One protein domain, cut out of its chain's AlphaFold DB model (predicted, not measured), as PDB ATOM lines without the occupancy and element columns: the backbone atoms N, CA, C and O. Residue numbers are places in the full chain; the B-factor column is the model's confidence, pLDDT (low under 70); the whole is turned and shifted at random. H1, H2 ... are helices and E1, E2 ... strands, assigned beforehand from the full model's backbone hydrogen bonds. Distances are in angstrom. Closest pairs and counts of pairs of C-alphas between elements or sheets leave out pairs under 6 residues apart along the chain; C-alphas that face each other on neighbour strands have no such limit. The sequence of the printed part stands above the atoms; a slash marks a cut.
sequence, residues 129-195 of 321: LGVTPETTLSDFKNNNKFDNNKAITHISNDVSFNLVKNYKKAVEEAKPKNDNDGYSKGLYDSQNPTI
ATOM      1  N   LEU A 129     270.987 418.118 193.035       92.25
ATOM      2  CA  LEU A 129     271.475 417.074 192.134       92.25
ATOM      3  C   LEU A 129     270.944 415.709 192.585       92.25
ATOM      4  O   LEU A 129     270.708 415.483 193.783       92.25
ATOM      5  N   GLY A 130     270.769 414.798 191.632       93.69
ATOM      6  CA  GLY A 130     270.528 413.399 191.949       93.69
ATOM      7  C   GLY A 130     271.680 412.836 192.768       93.69
ATOM      8  O   GLY A 130     272.772 413.405 192.819       93.69
ATOM      9  N   VAL A 131     271.428 411.729 193.458       94.25
ATOM     10  CA  VAL A 131     272.498 410.972 194.114       94.25
ATOM     11  C   VAL A 131     272.591 409.604 193.469       94.25
ATOM     12  O   VAL A 131     271.568 408.946 193.282       94.25
ATOM     13  N   THR A 132     273.812 409.178 193.158       95.06
ATOM     14  CA  THR A 132     274.122 407.918 192.474       95.06
ATOM     15  C   THR A 132     273.395 406.714 193.088       95.06
ATOM     16  O   THR A 132     272.804 405.948 192.326       95.06
ATOM     17  N   PRO A 133     273.319 406.546 194.429       94.44
ATOM     18  CA  PRO A 133     272.532 405.475 195.050       94.44
ATOM     19  C   PRO A 133     271.050 405.405 194.657       94.44
ATOM     20  O   PRO A 133     270.443 404.342 194.753       94.44
ATOM     21  N   GLU A 134     270.441 406.513 194.245       94.88
ATOM     22  CA  GLU A 134     269.041 406.553 193.817       94.88
ATOM     23  C   GLU A 134     268.933 406.505 192.296       94.88
ATOM     24  O   GLU A 134     268.185 405.692 191.761       94.88
ATOM     25  N   THR A 135     269.713 407.325 191.586       95.69
ATOM     26  CA  THR A 135     269.592 407.456 190.126       95.69
ATOM     27  C   THR A 135     270.030 406.196 189.380       95.69
ATOM     28  O   THR A 135     269.590 405.931 188.259       95.69
ATOM     29  N   THR A 136     270.855 405.362 190.017       95.94
ATOM     30  CA  THR A 136     271.296 404.082 189.454       95.94
ATOM     31  C   THR A 136     270.436 402.889 189.870       95.94
ATOM     32  O   THR A 136     270.577 401.827 189.252       95.94
ATOM     33  N   LEU A 137     269.528 403.051 190.840       96.81
ATOM     34  CA  LEU A 137     268.671 401.970 191.326       96.81
ATOM     35  C   LEU A 137     267.728 401.492 190.217       96.81
ATOM     36  O   LEU A 137     267.027 402.290 189.599       96.81
ATOM     37  N   SER A 138     267.680 400.179 189.981       96.19
ATOM     38  CA  SER A 138     266.815 399.561 188.967       96.19
ATOM     39  C   SER A 138     265.335 399.880 189.163       96.19
ATOM     40  O   SER A 138     264.638 400.160 188.191       96.19
ATOM     41  N   ASP A 139     264.868 399.894 190.410       96.69
ATOM     42  CA  ASP A 139     263.475 400.165 190.774       96.69
ATOM     43  C   ASP A 139     263.021 401.572 190.344       96.69
ATOM     44  O   ASP A 139     261.844 401.795 190.064       96.69
ATOM     45  N   PHE A 140     263.962 402.515 190.222       96.56
ATOM     46  CA  PHE A 140     263.707 403.891 189.791       96.56
ATOM     47  C   PHE A 140     264.033 404.133 188.320       96.56
ATOM     48  O   PHE A 140     264.152 405.282 187.903       96.56
ATOM     49  N   LYS A 141     264.179 403.077 187.512       96.06
ATOM     50  CA  LYS A 141     264.449 403.206 186.078       96.06
ATOM     51  C   LYS A 141     263.228 402.902 185.218       96.06
ATOM     52  O   LYS A 141     262.403 402.040 185.528       96.06
ATOM     53  N   ASN A 142     263.152 403.581 184.083       95.75
ATOM     54  CA  ASN A 142     262.278 403.274 182.962       95.75
ATOM     55  C   ASN A 142     263.137 403.256 181.689       95.75
ATOM     56  O   ASN A 142     263.862 404.212 181.422       95.75
ATOM     57  N   ASN A 143     263.128 402.148 180.942       94.12
ATOM     58  CA  ASN A 143     264.011 401.941 179.783       94.12
ATOM     59  C   ASN A 143     265.493 402.261 180.085       94.12
ATOM     60  O   ASN A 143     266.152 402.992 179.348       94.12
ATOM     61  N   ASN A 144     266.002 401.745 181.214       93.25
ATOM     62  CA  ASN A 144     267.362 401.958 181.739       93.25
ATOM     63  C   ASN A 144     267.747 403.406 182.091       93.25
ATOM     64  O   ASN A 144     268.868 403.635 182.549       93.25
ATOM     65  N   LYS A 145     266.834 404.369 181.954       95.75
ATOM     66  CA  LYS A 145     267.028 405.759 182.375       95.75
ATOM     67  C   LYS A 145     266.351 405.999 183.712       95.75
ATOM     68  O   LYS A 145     265.317 405.396 183.988       95.75
ATOM     69  N   PHE A 146     266.934 406.861 184.535       96.69
ATOM     70  CA  PHE A 146     266.314 407.272 185.788       96.69
ATOM     71  C   PHE A 146     264.957 407.938 185.523       96.69
ATOM     72  O   PHE A 146     264.824 408.762 184.619       96.69
ATOM     73  N   ASP A 147     263.957 407.560 186.311       94.94
ATOM     74  CA  ASP A 147     262.592 408.054 186.237       94.94
ATOM     75  C   ASP A 147     262.212 408.676 187.583       94.94
ATOM     76  O   ASP A 147     261.944 407.985 188.573       94.94
ATOM     77  N   ASN A 148     262.171 410.010 187.607       92.19
ATOM     78  CA  ASN A 148     261.814 410.773 188.800       92.19
ATOM     79  C   ASN A 148     260.430 410.387 189.339       92.19
ATOM     80  O   ASN A 148     260.251 410.376 190.554       92.19
ATOM     81  N   ASN A 149     259.469 410.030 188.476       92.50
ATOM     82  CA  ASN A 149     258.118 409.688 188.918       92.50
ATOM     83  C   ASN A 149     258.124 408.418 189.771       92.50
ATOM     84  O   ASN A 149     257.467 408.373 190.808       92.50
ATOM     85  N   LYS A 150     258.938 407.422 189.403       94.00
ATOM     86  CA  LYS A 150     259.115 406.207 190.213       94.00
ATOM     87  C   LYS A 150     259.807 406.488 191.546       94.00
ATOM     88  O   LYS A 150     259.486 405.868 192.556       94.00
ATOM     89  N   ALA A 151     260.747 407.432 191.564       92.44
ATOM     90  CA  ALA A 151     261.485 407.775 192.774       92.44
ATOM     91  C   ALA A 151     260.646 408.561 193.802       92.44
ATOM     92  O   ALA A 151     260.909 408.452 195.003       92.44
ATOM     93  N   ILE A 152     259.644 409.334 193.360       90.00
ATOM     94  CA  ILE A 152     258.780 410.142 194.243       90.00
ATOM     95  C   ILE A 152     257.502 409.430 194.697       90.00
ATOM     96  O   ILE A 152     256.884 409.867 195.667       90.00
ATOM     97  N   THR A 153     257.088 408.353 194.023       88.62
ATOM     98  CA  THR A 153     255.962 407.530 194.484       88.62
ATOM     99  C   THR A 153     256.275 406.833 195.807       88.62
ATOM    100  O   THR A 153     257.433 406.723 196.217       88.62
ATOM    101  N   HIS A 154     255.232 406.349 196.488       84.75
ATOM    102  CA  HIS A 154     255.390 405.553 197.702       84.75
ATOM    103  C   HIS A 154     256.350 404.377 197.454       84.75
ATOM    104  O   HIS A 154     256.121 403.559 196.562       84.75
ATOM    105  N   ILE A 155     257.431 404.315 198.234       88.56
ATOM    106  CA  ILE A 155     258.433 403.251 198.134       88.56
ATOM    107  C   ILE A 155     257.986 402.056 198.974       88.56
ATOM    108  O   ILE A 155     257.655 402.212 200.146       88.56
ATOM    109  N   SER A 156     257.996 400.858 198.393       92.50
ATOM    110  CA  SER A 156     257.730 399.640 199.157       92.50
ATOM    111  C   SER A 156     258.898 399.303 200.093       92.50
ATOM    112  O   SER A 156     260.001 399.864 199.996       92.50
ATOM    113  N   ASN A 157     258.678 398.342 200.992       92.88
ATOM    114  CA  ASN A 157     259.740 397.813 201.845       92.88
ATOM    115  C   ASN A 157     260.852 397.139 201.016       92.88
ATOM    116  O   ASN A 157     262.027 397.317 201.333       92.88
ATOM    117  N   ASP A 158     260.514 396.461 199.914       93.69
ATOM    118  CA  ASP A 158     261.495 395.882 198.982       93.69
ATOM    119  C   ASP A 158     262.372 396.951 198.333       93.69
ATOM    120  O   ASP A 158     263.599 396.854 198.368       93.69
ATOM    121  N   VAL A 159     261.760 398.021 197.818       94.38
ATOM    122  CA  VAL A 159     262.494 399.149 197.225       94.38
ATOM    123  C   VAL A 159     263.388 399.813 198.272       94.38
ATOM    124  O   VAL A 159     264.550 400.114 198.001       94.38
ATOM    125  N   SER A 160     262.887 399.994 199.497       92.25
ATOM    126  CA  SER A 160     263.667 400.542 200.614       92.25
ATOM    127  C   SER A 160     264.881 399.670 200.951       92.25
ATOM    128  O   SER A 160     265.975 400.182 201.185       92.25
ATOM    129  N   PHE A 161     264.727 398.348 200.936       92.88
ATOM    130  CA  PHE A 161     265.819 397.410 201.176       92.88
ATOM    131  C   PHE A 161     266.830 397.369 200.022       92.88
ATOM    132  O   PHE A 161     268.043 397.354 200.260       92.88
ATOM    133  N   ASN A 162     266.359 397.435 198.774       94.38
ATOM    134  CA  ASN A 162     267.209 397.542 197.589       94.38
ATOM    135  C   ASN A 162     267.993 398.861 197.569       94.38
ATOM    136  O   ASN A 162     269.176 398.856 197.222       94.38
ATOM    137  N   LEU A 163     267.401 399.963 198.040       93.88
ATOM    138  CA  LEU A 163     268.120 401.218 198.260       93.88
ATOM    139  C   LEU A 163     269.298 401.015 199.211       93.88
ATOM    140  O   LEU A 163     270.408 401.404 198.866       93.88
ATOM    141  N   VAL A 164     269.120 400.355 200.362       91.56
ATOM    142  CA  VAL A 164     270.238 400.099 201.296       91.56
ATOM    143  C   VAL A 164     271.386 399.352 200.604       91.56
ATOM    144  O   VAL A 164     272.554 399.685 200.823       91.56
ATOM    145  N   LYS A 165     271.081 398.369 199.742       91.25
ATOM    146  CA  LYS A 165     272.094 397.652 198.939       91.25
ATOM    147  C   LYS A 165     272.806 398.595 197.977       91.25
ATOM    148  O   LYS A 165     274.037 398.612 197.942       91.25
ATOM    149  N   ASN A 166     272.046 399.407 197.250       95.25
ATOM    150  CA  ASN A 166     272.604 400.306 196.252       95.25
ATOM    151  C   ASN A 166     273.426 401.444 196.877       95.25
ATOM    152  O   ASN A 166     274.473 401.794 196.344       95.25
ATOM    153  N   TYR A 167     273.032 401.958 198.049       93.38
ATOM    154  CA  TYR A 167     273.825 402.920 198.823       93.38
ATOM    155  C   TYR A 167     275.189 402.356 199.208       93.38
ATOM    156  O   TYR A 167     276.197 403.018 198.980       93.38
ATOM    157  N   LYS A 168     275.242 401.135 199.754       91.25
ATOM    158  CA  LYS A 168     276.521 400.505 200.119       91.25
ATOM    159  C   LYS A 168     277.440 400.355 198.906       91.25
ATOM    160  O   LYS A 168     278.611 400.703 198.994       91.25
ATOM    161  N   LYS A 169     276.890 399.890 197.780       93.25
ATOM    162  CA  LYS A 169     277.627 399.744 196.521       93.25
ATOM    163  C   LYS A 169     278.161 401.090 196.019       93.25
ATOM    164  O   LYS A 169     279.359 401.231 195.813       93.25
ATOM    165  N   ALA A 170     277.285 402.080 195.875       94.12
ATOM    166  CA  ALA A 170     277.645 403.382 195.328       94.12
ATOM    167  C   ALA A 170     278.634 404.151 196.219       94.12
ATOM    168  O   ALA A 170     279.479 404.869 195.699       94.12
ATOM    169  N   VAL A 171     278.563 404.004 197.549       91.62
ATOM    170  CA  VAL A 171     279.557 404.600 198.460       91.62
ATOM    171  C   VAL A 171     280.929 403.957 198.276       91.62
ATOM    172  O   VAL A 171     281.912 404.689 198.205       91.62
ATOM    173  N   GLU A 172     281.011 402.631 198.150       92.88
ATOM    174  CA  GLU A 172     282.286 401.949 197.892       92.88
ATOM    175  C   GLU A 172     282.878 402.358 196.534       92.88
ATOM    176  O   GLU A 172     284.059 402.677 196.437       92.88
ATOM    177  N   GLU A 173     282.049 402.434 195.490       93.25
ATOM    178  CA  GLU A 173     282.469 402.872 194.152       93.25
ATOM    179  C   GLU A 173     282.890 404.351 194.116       93.25
ATOM    180  O   GLU A 173     283.781 404.727 193.355       93.25
ATOM    181  N   ALA A 174     282.281 405.192 194.957       92.38
ATOM    182  CA  ALA A 174     282.596 406.614 195.081       92.38
ATOM    183  C   ALA A 174     283.780 406.907 196.015       92.38
ATOM    184  O   ALA A 174     284.068 408.082 196.270       92.38
ATOM    185  N   LYS A 175     284.450 405.877 196.547       91.56
ATOM    186  CA  LYS A 175     285.587 406.034 197.453       91.56
ATOM    187  C   LYS A 175     286.674 406.910 196.808       91.56
ATOM    188  O   LYS A 175     287.187 406.558 195.741       91.56
ATOM    189  N   PRO A 176     287.040 408.046 197.431       88.44
ATOM    190  CA  PRO A 176     288.072 408.925 196.900       88.44
ATOM    191  C   PRO A 176     289.409 408.198 196.751       88.44
ATOM    192  O   PRO A 176     289.806 407.424 197.621       88.44
ATOM    193  N   LYS A 177     290.114 408.463 195.647       85.88
ATOM    194  CA  LYS A 177     291.468 407.931 195.410       85.88
ATOM    195  C   LYS A 177     292.558 408.761 196.096       85.88
ATOM    196  O   LYS A 177     293.651 408.250 196.304       85.88
ATOM    197  N   ASN A 178     292.245 410.014 196.430       82.69
ATOM    198  CA  ASN A 178     293.144 410.986 197.046       82.69
ATOM    199  C   ASN A 178     292.476 411.583 198.292       82.69
ATOM    200  O   ASN A 178     291.283 411.879 198.253       82.69
ATOM    201  N   ASP A 179     293.253 411.855 199.342       75.81
ATOM    202  CA  ASP A 179     292.741 412.346 200.635       75.81
ATOM    203  C   ASP A 179     292.112 413.750 200.575       75.81
ATOM    204  O   ASP A 179     291.319 414.123 201.439       75.81
ATOM    205  N   ASN A 180     292.423 414.525 199.533       77.69
ATOM    206  CA  ASN A 180     291.859 415.862 199.316       77.69
ATOM    207  C   ASN A 180     290.478 415.836 198.638       77.69
ATOM    208  O   ASN A 180     289.827 416.878 198.534       77.69
ATOM    209  N   ASP A 181     290.034 414.673 198.153       78.94
ATOM    210  CA  ASP A 181     288.745 414.518 197.492       78.94
ATOM    211  C   ASP A 181     287.702 413.945 198.457       78.94
ATOM    212  O   ASP A 181     287.920 412.951 199.142       78.94
ATOM    213  N   GLY A 182     286.522 414.565 198.491       83.81
ATOM    214  CA  GLY A 182     285.365 414.022 199.200       83.81
ATOM    215  C   GLY A 182     284.553 413.059 198.331       83.81
ATOM    216  O   GLY A 182     284.575 413.132 197.102       83.81
ATOM    217  N   TYR A 183     283.730 412.223 198.971       86.81
ATOM    218  CA  TYR A 183     282.776 411.329 198.292       86.81
ATOM    219  C   TYR A 183     281.773 412.061 197.384       86.81
ATOM    220  O   TYR A 183     281.143 411.444 196.528       86.81
ATOM    221  N   SER A 184     281.610 413.379 197.547       83.19
ATOM    222  CA  SER A 184     280.682 414.195 196.760       83.19
ATOM    223  C   SER A 184     280.903 414.056 195.251       83.19
ATOM    224  O   SER A 184     279.925 413.966 194.515       83.19
ATOM    225  N   LYS A 185     282.153 413.964 194.781       79.31
ATOM    226  CA  LYS A 185     282.449 413.815 193.345       79.31
ATOM    227  C   LYS A 185     281.865 412.531 192.737       79.31
ATOM    228  O   LYS A 185     281.500 412.553 191.569       79.31
ATOM    229  N   GLY A 186     281.778 411.440 193.504       83.56
ATOM    230  CA  GLY A 186     281.251 410.151 193.030       83.56
ATOM    231  C   GLY A 186     279.795 409.869 193.423       83.56
ATOM    232  O   GLY A 186     279.136 409.033 192.806       83.56
ATOM    233  N   LEU A 187     279.276 410.560 194.444       92.12
ATOM    234  CA  LEU A 187     277.924 410.326 194.960       92.12
ATOM    235  C   LEU A 187     276.843 411.211 194.343       92.12
ATOM    236  O   LEU A 187     275.669 410.872 194.484       92.12
ATOM    237  N   TYR A 188     277.196 412.327 193.703       92.94
ATOM    238  CA  TYR A 188     276.224 413.195 193.039       92.94
ATOM    239  C   TYR A 188     276.135 412.913 191.541       92.94
ATOM    240  O   TYR A 188     277.138 412.728 190.860       92.94
ATOM    241  N   ASP A 189     274.910 412.960 191.032       93.62
ATOM    242  CA  ASP A 189     274.570 412.784 189.629       93.62
ATOM    243  C   ASP A 189     273.997 414.096 189.081       93.62
ATOM    244  O   ASP A 189     272.854 414.477 189.360       93.62
ATOM    245  N   SER A 190     274.822 414.817 188.318       92.31
ATOM    246  CA  SER A 190     274.443 416.095 187.715       92.31
ATOM    247  C   SER A 190     273.531 415.956 186.498       92.31
ATOM    248  O   SER A 190     272.879 416.931 186.129       92.31
ATOM    249  N   GLN A 191     273.454 414.765 185.895       93.62
ATOM    250  CA  GLN A 191     272.616 414.508 184.721       93.62
ATOM    251  C   GLN A 191     271.152 414.283 185.108       93.62
ATOM    252  O   GLN A 191     270.258 414.480 184.290       93.62
ATOM    253  N   ASN A 192     270.904 413.902 186.362       94.31
ATOM    254  CA  ASN A 192     269.581 413.552 186.866       94.31
ATOM    255  C   ASN A 192     269.216 414.384 188.111       94.31
ATOM    256  O   ASN A 192     269.205 413.852 189.221       94.31
ATOM    257  N   PRO A 193     268.931 415.695 187.980       92.31
ATOM    258  CA  PRO A 193     268.498 416.515 189.110       92.31
ATOM    259  C   PRO A 193     267.158 416.033 189.692       92.31
ATOM    260  O   PRO A 193     266.295 415.489 188.998       92.31
ATOM    261  N   THR A 194     266.972 416.263 190.991       90.94
ATOM    262  CA  THR A 194     265.808 415.793 191.753       90.94
ATOM    263  C   THR A 194     265.183 416.924 192.569       90.94
ATOM    264  O   THR A 194     265.862 417.835 193.051       90.94
ATOM    265  N   ILE A 195     263.864 416.853 192.741       86.94
ATOM    266  CA  ILE A 195     263.068 417.796 193.550       86.94
ATOM    267  C   ILE A 195     262.703 417.228 194.931       86.94
ATOM    268  O   ILE A 195     261.916 417.816 195.666       86.94
TER     269      ILE A 195
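What this domain is: This is residues 129 to 195 of the 321 residues of the protein "Phosphonate ABC transporter substrate-binding protein" of Mycoplasma capricolum subsp. capripneumoniae 87001 (UniProt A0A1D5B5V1). One long helix, H3, runs along the length of an elongated domain, and the short helix H1 packs on it in the middle. Beyond H1, on its side away from H3, lies a small pair of antiparallel strands, E1 and E2; H2 lies toward one end, and the loop of residues 174 to 183 makes the other. The printed part has 67 residues with four named helices and two named strands, in the order E1, H1, H2, H3, H4, E2, and its class is mixed, helices and strands. It is compact, with a radius of gyration of the C-alphas of 12.5 A, and spans 38 by 23 by 20 A.

Where its parts are: E1, residues 129 to 131, begins at C-alpha 129 (271.475, 417.074, 192.134). H1 is residues 132 to 135 and H2 residues 148 to 152. H3, residues 157 to 173, is 24.5 A long and begins at C-alpha 157 (259.740, 397.813, 201.845). H4 is residues 184 to 187. E2, residues 188 to 194, is 10.8 A long and ends at C-alpha 194 (265.808, 415.793, 191.753).

How they stand to each other: H1 touches H3, closest at the C-alphas of Pro 133 and Tyr 167, 4.7 A. H3 touches H4 with residues 170 to 173 alone; the C-alphas of Val 171 and Leu 187 are closest, 6.9 A. H1 and H4 only just touch, with 3 pairs of C-alphas within 8 A, the closest Thr 132 and Leu 187, 5.1 A. E1 and E2 are antiparallel, at 112 degrees, with N 189 and O 130 within hydrogen-bond range at 2.8 A. H3 and E2 are apart. Every O i to N i+4 pair is within range in H2 and H3; H1 and H4 are too short for one.

The domain as a whole: The C-alphas of His 154 and Asn 178 are the farthest apart, 38.1 A. The printed part has no cut. The link from H1 to H2 is long, 12 residues; in it residues 141 to 142 pair with 145 to 146, antiparallel. No printed residue is under 70 in pLDDT.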